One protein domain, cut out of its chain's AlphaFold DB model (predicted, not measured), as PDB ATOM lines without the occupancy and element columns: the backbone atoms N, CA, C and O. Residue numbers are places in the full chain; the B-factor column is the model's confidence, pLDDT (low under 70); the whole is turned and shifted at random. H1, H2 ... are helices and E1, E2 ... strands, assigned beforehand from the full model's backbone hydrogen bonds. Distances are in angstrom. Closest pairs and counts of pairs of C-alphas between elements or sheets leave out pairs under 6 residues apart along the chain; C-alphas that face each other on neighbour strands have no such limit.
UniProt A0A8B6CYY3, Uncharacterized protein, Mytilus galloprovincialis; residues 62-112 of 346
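This is residues 62 to 112 of the 346 residues of an uncharacterized protein of Mytilus galloprovincialis (UniProt A0A8B6CYY3). What is the main picture? There is little regular structure: a long looping stretch, residues 62 to 103, makes the body, and then the short helix H1 leads into the strand E1, which ends at one end of the long axis. How much is named? Of 51 printed residues, 9 are in one named helix and then one named strand, a mixed class. What is the outline? It is compact yet elongated, with a radius of gyration of the C-alphas of 10.2 A and spans of 33 by 20 by 16 A.

What pairs with the first residues? Residues 62 to 63 pair antiparallel with residues 108 to 109 of E1, residues 108 to 112, which pairs with no named strand. Residues 65 to 66 pair parallel with residues 95 to 96. How does the helix stand? H1, residues 104 to 107, and E1 meet only through their tight link. H1 is too short for any O i to N i+4 pair, and 0 of its 1 O i to N i+3 pair is within range.

Where does the printed part begin? C-alpha 62 is at (143.678, 112.701, 117.929). Where are the elements? H1 begins at C-alpha 104, (145.261, 103.721, 120.733), and E1 spans 13.4 A to C-alpha 112, (135.760, 117.637, 121.930).

How far does it reach? The two C-alphas farthest apart, of Glu 72 and Pro 112, are 35.1 A apart; the printed part has no cut. Where is confidence low? Residues 92 to 94 and 96 to 99 have pLDDT under 70.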
ATOM      1  N   ASN A  62     142.529 112.217 118.680       91.81
ATOM      2  CA  ASN A  62     143.678 112.701 117.929       91.81
ATOM      3  C   ASN A  62     144.932 111.944 118.363       91.81
ATOM      4  O   ASN A  62     145.152 111.715 119.556       91.81
ATOM      5  N   CYS A  63     145.770 111.573 117.396       91.06
ATOM      6  CA  CYS A  63     147.107 111.066 117.673       91.06
ATOM      7  C   CYS A  63     147.968 112.185 118.277       91.06
ATOM      8  O   CYS A  63     148.085 113.259 117.690       91.06
ATOM      9  N   ARG A  64     148.555 111.933 119.451       88.75
ATOM     10  CA  ARG A  64     149.371 112.898 120.216       88.75
ATOM     11  C   ARG A  64     150.867 112.569 120.220       88.75
ATOM     12  O   ARG A  64     151.674 113.371 120.691       88.75
ATOM     13  N   CYS A  65     151.232 111.389 119.722       87.94
ATOM     14  CA  CYS A  65     152.609 110.917 119.678       87.94
ATOM     15  C   CYS A  65     152.954 110.441 118.269       87.94
ATOM     16  O   CYS A  65     152.266 109.578 117.726       87.94
ATOM     17  N   PHE A  66     154.046 110.954 117.708       89.25
ATOM     18  CA  PHE A  66     154.559 110.447 116.440       89.25
ATOM     19  C   PHE A  66     155.415 109.204 116.707       89.25
ATOM     20  O   PHE A  66     156.482 109.308 117.311       89.25
ATOM     21  N   VAL A  67     154.925 108.040 116.273       89.94
ATOM     22  CA  VAL A  67     155.666 106.771 116.255       89.94
ATOM     23  C   VAL A  67     155.876 106.412 114.798       89.94
ATOM     24  O   VAL A  67     154.913 106.278 114.052       89.94
ATOM     25  N   LYS A  68     157.126 106.335 114.366       89.44
ATOM     26  CA  LYS A  68     157.465 106.197 112.953       89.44
ATOM     27  C   LYS A  68     157.129 104.791 112.455       89.44
ATOM     28  O   LYS A  68     157.575 103.820 113.050       89.44
ATOM     29  N   LYS A  69     156.395 104.705 111.344       88.88
ATOM     30  CA  LYS A  69     155.940 103.426 110.778       88.88
ATOM     31  C   LYS A  69     157.051 102.587 110.147       88.88
ATOM     32  O   LYS A  69     157.001 101.366 110.128       88.88
ATOM     33  N   ASP A  70     158.040 103.263 109.579       88.44
ATOM     34  CA  ASP A  70     159.253 102.646 109.052       88.44
ATOM     35  C   ASP A  70     160.429 103.182 109.874       88.44
ATOM     36  O   ASP A  70     160.839 104.322 109.630       88.44
ATOM     37  N   PRO A  71     160.956 102.426 110.854       83.69
ATOM     38  CA  PRO A  71     162.044 102.876 111.721       83.69
ATOM     39  C   PRO A  71     163.321 103.279 110.971       83.69
ATOM     40  O   PRO A  71     164.015 104.186 111.431       83.69
ATOM     41  N   GLU A  72     163.578 102.720 109.788       85.12
ATOM     42  CA  GLU A  72     164.838 102.878 109.045       85.12
ATOM     43  C   GLU A  72     164.859 104.098 108.110       85.12
ATOM     44  O   GLU A  72     165.922 104.625 107.799       85.12
ATOM     45  N   SER A  73     163.695 104.611 107.694       84.75
ATOM     46  CA  SER A  73     163.627 105.771 106.783       84.75
ATOM     47  C   SER A  73     164.243 107.082 107.337       84.75
ATOM     48  O   SER A  73     164.332 107.314 108.540       84.75
ATOM     49  N   THR A  74     164.644 108.026 106.492       86.50
ATOM     50  CA  THR A  74     165.064 109.351 106.994       86.50
ATOM     51  C   THR A  74     163.857 110.115 107.542       86.50
ATOM     52  O   THR A  74     162.816 110.165 106.886       86.50
ATOM     53  N   LEU A  75     163.971 110.726 108.730       85.88
ATOM     54  CA  LEU A  75     162.875 111.502 109.319       85.88
ATOM     55  C   LEU A  75     162.579 112.745 108.467       85.88
ATOM     56  O   LEU A  75     163.333 113.714 108.466       85.88
ATOM     57  N   THR A  76     161.443 112.718 107.781       88.50
ATOM     58  CA  THR A  76     160.910 113.818 106.972       88.50
ATOM     59  C   THR A  76     159.462 114.102 107.363       88.50
ATOM     60  O   THR A  76     158.816 113.317 108.060       88.50
ATOM     61  N   ASP A  77     158.924 115.229 106.908       85.88
ATOM     62  CA  ASP A  77     157.529 115.603 107.169       85.88
ATOM     63  C   ASP A  77     156.508 114.747 106.397       85.88
ATOM     64  O   ASP A  77     155.325 114.706 106.748       85.88
ATOM     65  N   GLU A  78     156.987 113.991 105.408       90.62
ATOM     66  CA  GLU A  78     156.220 113.007 104.646       90.62
ATOM     67  C   GLU A  78     156.217 111.612 105.296       90.62
ATOM     68  O   GLU A  78     155.484 110.731 104.844       90.62
ATOM     69  N   CYS A  79     156.989 111.398 106.370       90.88
ATOM     70  CA  CYS A  79     156.997 110.128 107.088       90.88
ATOM     71  C   CYS A  79     155.620 109.809 107.678       90.88
ATOM     72  O   CYS A  79     154.976 110.654 108.307       90.88
ATOM     73  N   LEU A  80     155.209 108.550 107.527       92.06
ATOM     74  CA  LEU A  80     153.993 108.025 108.131       92.06
ATOM     75  C   LEU A  80     154.237 107.657 109.595       92.06
ATOM     76  O   LEU A  80     155.230 107.011 109.940       92.06
ATOM     77  N   CYS A  81     153.294 108.053 110.438       92.00
ATOM     78  CA  CYS A  81     153.151 107.525 111.782       92.00
ATOM     79  C   CYS A  81     152.465 106.151 111.728       92.00
ATOM     80  O   CYS A  81     151.747 105.848 110.770       92.00
ATOM     81  N   GLU A  82     152.620 105.338 112.769       92.81
ATOM     82  CA  GLU A  82     151.877 104.086 112.959       92.81
ATOM     83  C   GLU A  82     150.358 104.296 112.939       92.81
ATOM     84  O   GLU A  82     149.619 103.470 112.406       92.81
ATOM     85  N   CYS A  83     149.880 105.462 113.389       92.81
ATOM     86  CA  CYS A  83     148.468 105.820 113.264       92.81
ATOM     87  C   CYS A  83     148.010 106.007 111.806       92.81
ATOM     88  O   CYS A  83     146.817 106.103 111.572       92.81
ATOM     89  N   GLY A  84     148.915 106.091 110.826       92.94
ATOM     90  CA  GLY A  84     148.608 106.263 109.403       92.94
ATOM     91  C   GLY A  84     148.635 107.710 108.898       92.94
ATOM     92  O   GLY A  84     148.715 107.916 107.689       92.94
ATOM     93  N   TYR A  85     148.637 108.712 109.783       91.88
ATOM     94  CA  TYR A  85     148.829 110.115 109.393       91.88
ATOM     95  C   TYR A  85     150.297 110.412 109.065       91.88
ATOM     96  O   TYR A  85     151.211 109.871 109.695       91.88
ATOM     97  N   LYS A  86     150.537 111.337 108.130       91.62
ATOM     98  CA  LYS A  86     151.877 111.906 107.923       91.62
ATOM     99  C   LYS A  86     152.267 112.779 109.108       91.62
ATOM    100  O   LYS A  86     151.403 113.368 109.761       91.62
ATOM    101  N   LYS A  87     153.567 112.932 109.360       89.38
ATOM    102  CA  LYS A  87     154.091 113.802 110.426       89.38
ATOM    103  C   LYS A  87     153.509 115.220 110.351       89.38
ATOM    104  O   LYS A  87     153.023 115.720 111.359       89.38
ATOM    105  N   ARG A  88     153.475 115.814 109.154       89.44
ATOM    106  CA  ARG A  88     152.903 117.153 108.912       89.44
ATOM    107  C   ARG A  88     151.396 117.277 109.178       89.44
ATOM    108  O   ARG A  88     150.916 118.381 109.392       89.44
ATOM    109  N   ASP A  89     150.655 116.168 109.125       88.75
ATOM    110  CA  ASP A  89     149.189 116.159 109.233       88.75
ATOM    111  C   ASP A  89     148.711 115.963 110.688       88.75
ATOM    112  O   ASP A  89     147.510 115.937 110.952       88.75
ATOM    113  N   HIS A  90     149.632 115.817 111.646       87.31
ATOM    114  CA  HIS A  90     149.293 115.737 113.065       87.31
ATOM    115  C   HIS A  90     149.015 117.120 113.667       87.31
ATOM    116  O   HIS A  90     149.664 118.110 113.335       87.31
ATOM    117  N   ILE A  91     148.103 117.167 114.642       73.44
ATOM    118  CA  ILE A  91     147.814 118.376 115.420       73.44
ATOM    119  C   ILE A  91     148.892 118.523 116.509       73.44
ATOM    120  O   ILE A  91     149.076 117.631 117.336       73.44
ATOM    121  N   LEU A  92     149.635 119.632 116.474       68.00
ATOM    122  CA  LEU A  92     150.776 119.921 117.351       68.00
ATOM    123  C   LEU A  92     150.347 120.402 118.755       68.00
ATOM    124  O   LEU A  92     149.265 120.973 118.893       68.00
ATOM    125  N   PRO A  93     151.203 120.238 119.790       62.38
ATOM    126  CA  PRO A  93     152.575 119.716 119.745       62.38
ATOM    127  C   PRO A  93     152.647 118.186 119.861       62.38
ATOM    128  O   PRO A  93     152.089 117.585 120.778       62.38
ATOM    129  N   LEU A  94     153.390 117.552 118.949       67.38
ATOM    130  CA  LEU A  94     153.674 116.117 119.002       67.38
ATOM    131  C   LEU A  94     154.768 115.815 120.027       67.38
ATOM    132  O   LEU A  94     155.834 116.430 120.000       67.38
ATOM    133  N   LYS A  95     154.550 114.805 120.871       70.88
ATOM    134  CA  LYS A  95     155.648 114.165 121.607       70.88
ATOM    135  C   LYS A  95     156.289 113.106 120.708       70.88
ATOM    136  O   LYS A  95     155.584 112.262 120.154       70.88
ATOM    137  N   PHE A  96     157.610 113.144 120.556       66.56
ATOM    138  CA  PHE A  96     158.344 112.033 119.953       66.56
ATOM    139  C   PHE A  96     158.430 110.917 120.990       66.56
ATOM    140  O   PHE A  96     158.927 111.129 122.095       66.56
ATOM    141  N   SER A  97     157.874 109.754 120.662       62.34
ATOM    142  CA  SER A  97     158.022 108.572 121.506       62.34
ATOM    143  C   SER A  97     159.383 107.943 121.228       62.34
ATOM    144  O   SER A  97     159.730 107.743 120.065       62.34
ATOM    145  N   HIS A  98     160.136 107.619 122.279       60.88
ATOM    146  CA  HIS A  98     161.279 106.702 122.180       60.88
ATOM    147  C   HIS A  98     160.833 105.232 122.182       60.88
ATOM    148  O   HIS A  98     161.622 104.349 121.862       60.88
ATOM    149  N   ASP A  99     159.569 104.984 122.539       65.62
ATOM    150  CA  ASP A  99     158.929 103.677 122.503       65.62
ATOM    151  C   ASP A  99     158.397 103.404 121.091       65.62
ATOM    152  O   ASP A  99     157.620 104.209 120.558       65.62
ATOM    153  N   ASN A 100     158.801 102.273 120.507       70.12
ATOM    154  CA  ASN A 100     158.432 101.867 119.145       70.12
ATOM    155  C   ASN A 100     157.037 101.220 119.057       70.12
ATOM    156  O   ASN A 100     156.569 100.930 117.959       70.12
ATOM    157  N   GLU A 101     156.358 100.982 120.183       83.94
ATOM    158  CA  GLU A 101     155.054 100.316 120.203       83.94
ATOM    159  C   GLU A 101     153.906 101.341 120.253       83.94
ATOM    160  O   GLU A 101     153.663 101.997 121.272       83.94
ATOM    161  N   TRP A 102     153.185 101.491 119.138       89.88
ATOM    162  CA  TRP A 102     152.012 102.362 119.053       89.88
ATOM    163  C   TRP A 102     150.742 101.633 119.508       89.88
ATOM    164  O   TRP A 102     150.451 100.525 119.067       89.88
ATOM    165  N   SER A 103     149.935 102.284 120.343       91.44
ATOM    166  CA  SER A 103     148.588 101.832 120.708       91.44
ATOM    167  C   SER A 103     147.619 103.005 120.804       91.44
ATOM    168  O   SER A 103     148.011 104.148 121.070       91.44
ATOM    169  N   VAL A 104     146.328 102.718 120.635       91.69
ATOM    170  CA  VAL A 104     145.261 103.721 120.733       91.69
ATOM    171  C   VAL A 104     145.288 104.386 122.114       91.69
ATOM    172  O   VAL A 104     145.211 105.610 122.221       91.69
ATOM    173  N   GLU A 105     145.455 103.609 123.177       91.00
ATOM    174  CA  GLU A 105     145.410 104.056 124.569       91.00
ATOM    175  C   GLU A 105     146.612 104.932 124.932       91.00
ATOM    176  O   GLU A 105     146.441 105.980 125.559       91.00
ATOM    177  N   LYS A 106     147.826 104.538 124.523       90.06
ATOM    178  CA  LYS A 106     149.054 105.269 124.868       90.06
ATOM    179  C   LYS A 106     149.251 106.504 123.981       90.06
ATOM    180  O   LYS A 106     149.643 107.563 124.481       90.06
ATOM    181  N   ASN A 107     148.984 106.404 122.677       91.31
ATOM    182  CA  ASN A 107     149.469 107.371 121.680       91.31
ATOM    183  C   ASN A 107     148.394 108.318 121.140       91.31
ATOM    184  O   ASN A 107     148.721 109.235 120.384       91.31
ATOM    185  N   THR A 108     147.135 108.160 121.546       92.56
ATOM    186  CA  THR A 108     146.054 109.085 121.176       92.56
ATOM    187  C   THR A 108     145.379 109.667 122.418       92.56
ATOM    188  O   THR A 108     145.508 109.135 123.522       92.56
ATOM    189  N   SER A 109     144.702 110.802 122.267       92.94
ATOM    190  CA  SER A 109     143.955 111.452 123.348       92.94
ATOM    191  C   SER A 109     142.594 111.944 122.863       92.94
ATOM    192  O   SER A 109     142.497 112.429 121.729       92.94
ATOM    193  N   PRO A 110     141.558 111.861 123.712       94.81
ATOM    194  CA  PRO A 110     140.241 112.363 123.372       94.81
ATOM    195  C   PRO A 110     140.202 113.898 123.425       94.81
ATOM    196  O   PRO A 110     140.758 114.511 124.334       94.81
ATOM    197  N   ALA A 111     139.485 114.510 122.490       93.94
ATOM    198  CA  ALA A 111     139.205 115.945 122.422       93.94
ATOM    199  C   ALA A 111     137.720 116.165 122.087       93.94
ATOM    200  O   ALA A 111     137.103 115.252 121.538       93.94
ATOM    201  N   PRO A 112     137.112 117.325 122.398       95.75
ATOM    202  CA  PRO A 112     135.760 117.637 121.930       95.75
ATOM    203  C   PRO A 112     135.639 117.439 120.414       95.75
ATOM    204  O   PRO A 112     136.559 117.788 119.670       95.75
TER     205      PRO A 112